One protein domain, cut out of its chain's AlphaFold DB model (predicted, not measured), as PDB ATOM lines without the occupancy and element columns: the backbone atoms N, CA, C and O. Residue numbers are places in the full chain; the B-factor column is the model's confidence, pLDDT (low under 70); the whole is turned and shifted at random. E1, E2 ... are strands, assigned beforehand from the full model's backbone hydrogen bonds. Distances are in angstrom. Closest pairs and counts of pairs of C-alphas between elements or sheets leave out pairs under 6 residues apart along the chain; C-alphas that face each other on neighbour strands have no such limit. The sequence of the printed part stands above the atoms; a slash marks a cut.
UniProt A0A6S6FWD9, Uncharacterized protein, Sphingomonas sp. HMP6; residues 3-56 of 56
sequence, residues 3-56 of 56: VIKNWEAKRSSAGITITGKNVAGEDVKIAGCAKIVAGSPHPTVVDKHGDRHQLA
ATOM      1  N   VAL A   3      22.057 112.728  51.170       93.25
ATOM      2  CA  VAL A   3      22.589 111.475  50.631       93.25
ATOM      3  C   VAL A   3      21.595 110.935  49.613       93.25
ATOM      4  O   VAL A   3      20.420 110.754  49.941       93.25
ATOM      5  N   ILE A   4      22.070 110.689  48.395       95.00
ATOM      6  CA  ILE A   4      21.302 110.120  47.290       95.00
ATOM      7  C   ILE A   4      21.766 108.684  47.088       95.00
ATOM      8  O   ILE A   4      22.916 108.453  46.722       95.00
ATOM      9  N   LYS A   5      20.866 107.739  47.347       95.12
ATOM     10  CA  LYS A   5      21.076 106.300  47.191       95.12
ATOM     11  C   LYS A   5      20.568 105.806  45.846       95.12
ATOM     12  O   LYS A   5      19.660 106.415  45.275       95.12
ATOM     13  N   ASN A   6      21.090 104.658  45.403       94.94
ATOM     14  CA  ASN A   6      20.679 103.984  44.160       94.94
ATOM     15  C   ASN A   6      20.670 104.958  42.979       94.94
ATOM     16  O   ASN A   6      19.707 105.028  42.214       94.94
ATOM     17  N   TRP A   7      21.700 105.795  42.924       94.69
ATOM     18  CA  TRP A   7      21.737 106.899  41.994       94.69
ATOM     19  C   TRP A   7      22.167 106.427  40.606       94.69
ATOM     20  O   TRP A   7      22.962 105.501  40.454       94.69
ATOM     21  N   GLU A   8      21.681 107.117  39.586       94.69
ATOM     22  CA  GLU A   8      22.142 106.984  38.211       94.69
ATOM     23  C   GLU A   8      22.513 108.364  37.662       94.69
ATOM     24  O   GLU A   8      21.925 109.384  38.030       94.69
ATOM     25  N   ALA A   9      23.504 108.403  36.771       93.25
ATOM     26  CA  ALA A   9      23.892 109.616  36.069       93.25
ATOM     27  C   ALA A   9      23.525 109.503  34.595       93.25
ATOM     28  O   ALA A   9      24.022 108.634  33.879       93.25
ATOM     29  N   LYS A  10      22.706 110.439  34.119       93.06
ATOM     30  CA  LYS A  10      22.354 110.552  32.707       93.06
ATOM     31  C   LYS A  10      22.763 111.912  32.173       93.06
ATOM     32  O   LYS A  10      22.371 112.956  32.696       93.06
ATOM     33  N   ARG A  11      23.520 111.915  31.080       87.81
ATOM     34  CA  ARG A  11      23.775 113.143  30.327       87.81
ATOM     35  C   ARG A  11      22.518 113.516  29.542       87.81
ATOM     36  O   ARG A  11      21.961 112.684  28.830       87.81
ATOM     37  N   SER A  12      22.073 114.761  29.666       80.25
ATOM     38  CA  SER A  12      20.966 115.315  28.889       80.25
ATOM     39  C   SER A  12      21.383 116.672  28.346       80.25
ATOM     40  O   SER A  12      21.687 117.578  29.122       80.25
ATOM     41  N   SER A  13      21.409 116.803  27.014       79.50
ATOM     42  CA  SER A  13      21.774 118.049  26.332       79.50
ATOM     43  C   SER A  13      23.098 118.621  26.887       79.50
ATOM     44  O   SER A  13      24.150 117.986  26.768       79.50
ATOM     45  N   ALA A  14      23.037 119.784  27.536       77.06
ATOM     46  CA  ALA A  14      24.162 120.564  28.027       77.06
ATOM     47  C   ALA A  14      24.658 120.180  29.435       77.06
ATOM     48  O   ALA A  14      25.582 120.819  29.929       77.06
ATOM     49  N   GLY A  15      24.088 119.169  30.103       84.44
ATOM     50  CA  GLY A  15      24.464 118.856  31.486       84.44
ATOM     51  C   GLY A  15      24.280 117.404  31.912       84.44
ATOM     52  O   GLY A  15      23.737 116.565  31.191       84.44
ATOM     53  N   ILE A  16      24.746 117.107  33.125       91.19
ATOM     54  CA  ILE A  16      24.506 115.828  33.798       91.19
ATOM     55  C   ILE A  16      23.280 115.985  34.697       91.19
ATOM     56  O   ILE A  16      23.139 116.974  35.421       91.19
ATOM     57  N   THR A  17      22.382 115.010  34.625       93.44
ATOM     58  CA  THR A  17      21.275 114.830  35.562       93.44
ATOM     59  C   THR A  17      21.557 113.602  36.412       93.44
ATOM     60  O   THR A  17      21.938 112.566  35.868       93.44
ATOM     61  N   ILE A  18      21.362 113.724  37.719       94.12
ATOM     62  CA  ILE A  18      21.419 112.605  38.657       94.12
ATOM     63  C   ILE A  18      20.004 112.314  39.138       94.12
ATOM     64  O   ILE A  18      19.286 113.233  39.533       94.12
ATOM     65  N   THR A  19      19.609 111.053  39.112       95.44
ATOM     66  CA  THR A  19      18.355 110.557  39.695       95.44
ATOM     67  C   THR A  19      18.683 109.521  40.759       95.44
ATOM     68  O   THR A  19      19.714 108.866  40.669       95.44
ATOM     69  N   GLY A  20      17.860 109.403  41.796       95.75
ATOM     70  CA  GLY A  20      18.058 108.438  42.880       95.75
ATOM     71  C   GLY A  20      17.030 108.624  43.990       95.75
ATOM     72  O   GLY A  20      16.003 109.261  43.770       95.75
ATOM     73  N   LYS A  21      17.308 108.103  45.187       96.94
ATOM     74  CA  LYS A  21      16.420 108.222  46.356       96.94
ATOM     75  C   LYS A  21      17.099 108.913  47.531       96.94
ATOM     76  O   LYS A  21      18.272 108.654  47.797       96.94
ATOM     77  N   ASN A  22      16.380 109.762  48.260       94.25
ATOM     78  CA  ASN A  22      16.886 110.345  49.505       94.25
ATOM     79  C   ASN A  22      16.858 109.331  50.666       94.25
ATOM     80  O   ASN A  22      16.445 108.179  50.523       94.25
ATOM     81  N   VAL A  23      17.288 109.772  51.852       93.00
ATOM     82  CA  VAL A  23      17.285 108.947  53.074       93.00
ATOM     83  C   VAL A  23      15.884 108.522  53.533       93.00
ATOM     84  O   VAL A  23      15.773 107.514  54.225       93.00
ATOM     85  N   ALA A  24      14.839 109.248  53.130       93.88
ATOM     86  CA  ALA A  24      13.442 108.913  53.390       93.88
ATOM     87  C   ALA A  24      12.844 107.962  52.328       93.88
ATOM     88  O   ALA A  24      11.706 107.526  52.470       93.88
ATOM     89  N   GLY A  25      13.604 107.605  51.283       93.31
ATOM     90  CA  GLY A  25      13.157 106.735  50.188       93.31
ATOM     91  C   GLY A  25      12.418 107.457  49.054       93.31
ATOM     92  O   GLY A  25      11.981 106.804  48.098       93.31
ATOM     93  N   GLU A  26      12.309 108.781  49.130       95.81
ATOM     94  CA  GLU A  26      11.652 109.617  48.126       95.81
ATOM     95  C   GLU A  26      12.563 109.829  46.917       95.81
ATOM     96  O   GLU A  26      13.785 109.933  47.056       95.81
ATOM     97  N   ASP A  27      11.966 109.911  45.730       95.75
ATOM     98  CA  ASP A  27      12.709 110.123  44.493       95.75
ATOM     99  C   ASP A  27      13.278 111.544  44.419       95.75
ATOM    100  O   ASP A  27      12.585 112.541  44.623       95.75
ATOM    101  N   VAL A  28      14.561 111.633  44.079       94.44
ATOM    102  CA  VAL A  28      15.298 112.882  43.906       94.44
ATOM    103  C   VAL A  28      15.822 112.969  42.483       94.44
ATOM    104  O   VAL A  28      16.361 112.007  41.934       94.44
ATOM    105  N   LYS A  29      15.713 114.165  41.901       94.06
ATOM    106  CA  LYS A  29      16.282 114.508  40.599       94.06
ATOM    107  C   LYS A  29      17.103 115.788  40.708       94.06
ATOM    108  O   LYS A  29      16.554 116.865  40.920       94.06
ATOM    109  N   ILE A  30      18.408 115.674  40.492       92.44
ATOM    110  CA  ILE A  30      19.353 116.790  40.441       92.44
ATOM    111  C   ILE A  30      19.648 117.083  38.971       92.44
ATOM    112  O   ILE A  30      20.391 116.353  38.315       92.44
ATOM    113  N   ALA A  31      19.044 118.137  38.427       91.25
ATOM    114  CA  ALA A  31      19.253 118.554  37.041       91.25
ATOM    115  C   ALA A  31      20.306 119.665  36.943       91.25
ATOM    116  O   ALA A  31      20.304 120.604  37.737       91.25
ATOM    117  N   GLY A  32      21.164 119.592  35.924       87.88
ATOM    118  CA  GLY A  32      22.187 120.614  35.690       87.88
ATOM    119  C   GLY A  32      23.292 120.572  36.741       87.88
ATOM    120  O   GLY A  32      23.591 121.585  37.368       87.88
ATOM    121  N   CYS A  33      23.882 119.392  36.947       90.38
ATOM    122  CA  CYS A  33      25.028 119.242  37.838       90.38
ATOM    123  C   CYS A  33      26.174 120.132  37.349       90.38
ATOM    124  O   CYS A  33      26.659 119.952  36.230       90.38
ATOM    125  N   ALA A  34      26.604 121.073  38.189       89.56
ATOM    126  CA  ALA A  34      27.673 122.007  37.865       89.56
ATOM    127  C   ALA A  34      29.041 121.315  37.906       89.56
ATOM    128  O   ALA A  34      29.900 121.574  37.067       89.56
ATOM    129  N   LYS A  35      29.239 120.410  38.875       89.88
ATOM    130  CA  LYS A  35      30.429 119.553  38.955       89.88
ATOM    131  C   LYS A  35      30.185 118.301  39.790       89.88
ATOM    132  O   LYS A  35      29.338 118.290  40.684       89.88
ATOM    133  N   ILE A  36      30.996 117.279  39.533       90.19
ATOM    134  CA  ILE A  36      31.093 116.065  40.347       90.19
ATOM    135  C   ILE A  36      32.504 116.022  40.922       90.19
ATOM    136  O   ILE A  36      33.485 116.124  40.189       90.19
ATOM    137  N   VAL A  37      32.600 115.917  42.241       93.25
ATOM    138  CA  VAL A  37      33.861 115.832  42.973       93.25
ATOM    139  C   VAL A  37      34.049 114.382  43.396       93.25
ATOM    140  O   VAL A  37      33.191 113.821  44.081       93.25
ATOM    141  N   ALA A  38      35.162 113.776  42.983       90.12
ATOM    142  CA  ALA A  38      35.555 112.468  43.487       90.12
ATOM    143  C   ALA A  38      35.739 112.556  45.009       90.12
ATOM    144  O   ALA A  38      36.412 113.455  45.510       90.12
ATOM    145  N   GLY A  39      35.112 111.641  45.738       83.44
ATOM    146  CA  GLY A  39      35.201 111.547  47.188       83.44
ATOM    147  C   GLY A  39      35.381 110.090  47.588       83.44
ATOM    148  O   GLY A  39      34.848 109.200  46.930       83.44
ATOM    149  N   SER A  40      36.158 109.856  48.645       82.00
ATOM    150  CA  SER A  40      36.297 108.539  49.266       82.00
ATOM    151  C   SER A  40      35.426 108.500  50.526       82.00
ATOM    152  O   SER A  40      35.538 109.420  51.340       82.00
ATOM    153  N   PRO A  41      34.543 107.504  50.714       88.12
ATOM    154  CA  PRO A  41      34.243 106.386  49.808       88.12
ATOM    155  C   PRO A  41      33.254 106.733  48.676       88.12
ATOM    156  O   PRO A  41      33.065 105.927  47.770       88.12
ATOM    157  N   HIS A  42      32.623 107.911  48.719       92.81
ATOM    158  CA  HIS A  42      31.515 108.277  47.834       92.81
ATOM    159  C   HIS A  42      31.716 109.647  47.162       92.81
ATOM    160  O   HIS A  42      32.118 110.601  47.841       92.81
ATOM    161  N   PRO A  43      31.392 109.795  45.862       94.31
ATOM    162  CA  PRO A  43      31.464 111.078  45.175       94.31
ATOM    163  C   PRO A  43      30.415 112.076  45.683       94.31
ATOM    164  O   PRO A  43      29.405 111.720  46.290       94.31
ATOM    165  N   THR A  44      30.658 113.362  45.425       95.06
ATOM    166  CA  THR A  44      29.742 114.461  45.766       95.06
ATOM    167  C   THR A  44      29.391 115.264  44.522       95.06
ATOM    168  O   THR A  44      30.272 115.728  43.799       95.06
ATOM    169  N   VAL A  45      28.102 115.477  44.295       94.44
ATOM    170  CA  VAL A  45      27.575 116.364  43.258       94.44
ATOM    171  C   VAL A  45      27.347 117.743  43.848       94.44
ATOM    172  O   VAL A  45      26.830 117.877  44.957       94.44
ATOM    173  N   VAL A  46      27.724 118.764  43.086       93.31
ATOM    174  CA  VAL A  46      27.319 120.146  43.337       93.31
ATOM    175  C   VAL A  46      26.392 120.566  42.208       93.31
ATOM    176  O   VAL A  46      26.771 120.480  41.033       93.31
ATOM    177  N   ASP A  47      25.175 120.973  42.549       91.12
ATOM    178  CA  ASP A  47      24.205 121.428  41.555       91.12
ATOM    179  C   ASP A  47      24.425 122.896  41.155       91.12
ATOM    180  O   ASP A  47      25.345 123.570  41.623       91.12
ATOM    181  N   LYS A  48      23.592 123.390  40.236       88.81
ATOM    182  CA  LYS A  48      23.665 124.765  39.724       88.81
ATOM    183  C   LYS A  48      23.395 125.852  40.775       88.81
ATOM    184  O   LYS A  48      23.737 127.003  40.528       88.81
ATOM    185  N   HIS A  49      22.770 125.510  41.901       90.06
ATOM    186  CA  HIS A  49      22.507 126.425  43.013       90.06
ATOM    187  C   HIS A  49      23.642 126.413  44.046       90.06
ATOM    188  O   HIS A  49      23.683 127.269  44.926       90.06
ATOM    189  N   GLY A  50      24.601 125.493  43.898       90.31
ATOM    190  CA  GLY A  50      25.712 125.309  44.824       90.31
ATOM    191  C   GLY A  50      25.421 124.291  45.925       90.31
ATOM    192  O   GLY A  50      26.295 124.060  46.767       90.31
ATOM    193  N   ASP A  51      24.250 123.646  45.909       92.38
ATOM    194  CA  ASP A  51      23.901 122.645  46.911       92.38
ATOM    195  C   ASP A  51      24.710 121.367  46.700       92.38
ATOM    196  O   ASP A  51      25.010 120.951  45.576       92.38
ATOM    197  N   ARG A  52      25.093 120.740  47.817       93.25
ATOM    198  CA  ARG A  52      25.978 119.571  47.843       93.25
ATOM    199  C   ARG A  52      25.197 118.315  48.206       93.25
ATOM    200  O   ARG A  52      24.586 118.238  49.278       93.25
ATOM    201  N   HIS A  53      25.312 117.306  47.348       94.31
ATOM    202  CA  HIS A  53      24.628 116.019  47.464       94.31
ATOM    203  C   HIS A  53      25.657 114.887  47.387       94.31
ATOM    204  O   HIS A  53      26.413 114.800  46.421       94.31
ATOM    205  N   GLN A  54      25.718 114.031  48.403       95.50
ATOM    206  CA  GLN A  54      26.596 112.861  48.413       95.50
ATOM    207  C   GLN A  54      25.914 111.697  47.698       95.50
ATOM    208  O   GLN A  54      24.743 111.421  47.946       95.50
ATOM    209  N   LEU A  55      26.645 111.016  46.824       94.25
ATOM    210  CA  LEU A  55      26.148 109.902  46.026       94.25
ATOM    211  C   LEU A  55      26.591 108.572  46.649       94.25
ATOM    212  O   LEU A  55      27.743 108.175  46.468       94.25
ATOM    213  N   ALA A  56      25.704 107.917  47.400       90.56
ATOM    214  CA  ALA A  56      26.003 106.706  48.171       90.56
ATOM    215  C   ALA A  56      25.414 105.432  47.555       90.56
ATOM    216  O   ALA A  56      24.305 105.495  46.977       90.56
TER     217      ALA A  56
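AT A GLANCE: This is residues 3 to 56 of the 56 residues of an uncharacterized protein of Sphingomonas sp. HMP6 (UniProt A0A6S6FWD9). One six-stranded sheet is curled like part of a barrel and folded back on itself, its leaf E3 E2 facing its leaf E6 E5 E4, with E1 as the hinge. Two three-stranded meanders, E1 E2 E3 and E4 E5 E6, each strand the antiparallel neighbour of the one before, are joined side by side where the start of E1 pairs with the end of E6. The printed part has 54 residues with six named strands, E1 to E6 along the chain, and no named helix; the class is all strand, and the mixed sheet runs E3, E2, E1, E6, E5, E4. The whole is compact, with a radius of gyration of the C-alphas of 10.3 A, and rounded, spanning 29 by 23 by 18 A.

IN THESE COORDINATES: The longest strand is E1, residues 3 to 12, 22.1 A from C-alpha 3 at (22.589, 111.475, 50.631) to C-alpha 12 at (20.966, 115.315, 28.889); it bends by 88 degrees at residue 6. E2, residues 15 to 21, measures 20.0 A from first to last C-alpha, and E3, residues 27 to 33, measures 16.7 A. E4, residues 35 to 37, is 6.5 A long and E5, residues 44 to 46, is 6.6 A long. E6, residues 52 to 55, is 9.8 A long and ends with C-alpha 55 at (26.148, 109.902, 46.026).

HOW THE PARTS SIT: The sheet is strongly twisted, and its edge strands are E3 and E4. Pairing on E1 is staggered: residues 3 to 4 pair with E6 and residues 5 to 12 with E2. E1 and E6 are parallel, with N 4 and O 54 2.8 A apart, within hydrogen-bond range. The hairpin E1 and E2 is antiparallel at 150 degrees, with N 10 and O 17 at 2.9 A. The hairpin E2 and E3 is antiparallel at 163 degrees, with N 30 and O 18 at 2.8 A. On the other leaf, the hairpin E5 and E6 is antiparallel at 145 degrees, with N 45 and O 53 at 2.8 A, and the hairpin E4 and E5 at 156 degrees, with N 37 and O 44 at 2.8 A. Between the leaves, the closest C-alphas of E3 and E5 are those of Cys 33 and Val 46, 6.0 A apart. E3 and E4 meet only through their link. Among the pairs that are apart are E2 and E5, and E3 and E6.

THE WHOLE: The two C-alphas farthest apart are those of Ala 14 and Ala 24, at 29.9 A, while the C-alphas of Val 3 and Ala 56, the first and last printed, are 6.4 A apart. The printed part has no cut and no long link: the link from E4 to E5, six residues, is short, and the others are tight. The mean pLDDT of the printed part is 91.5, and no printed residue is under 70.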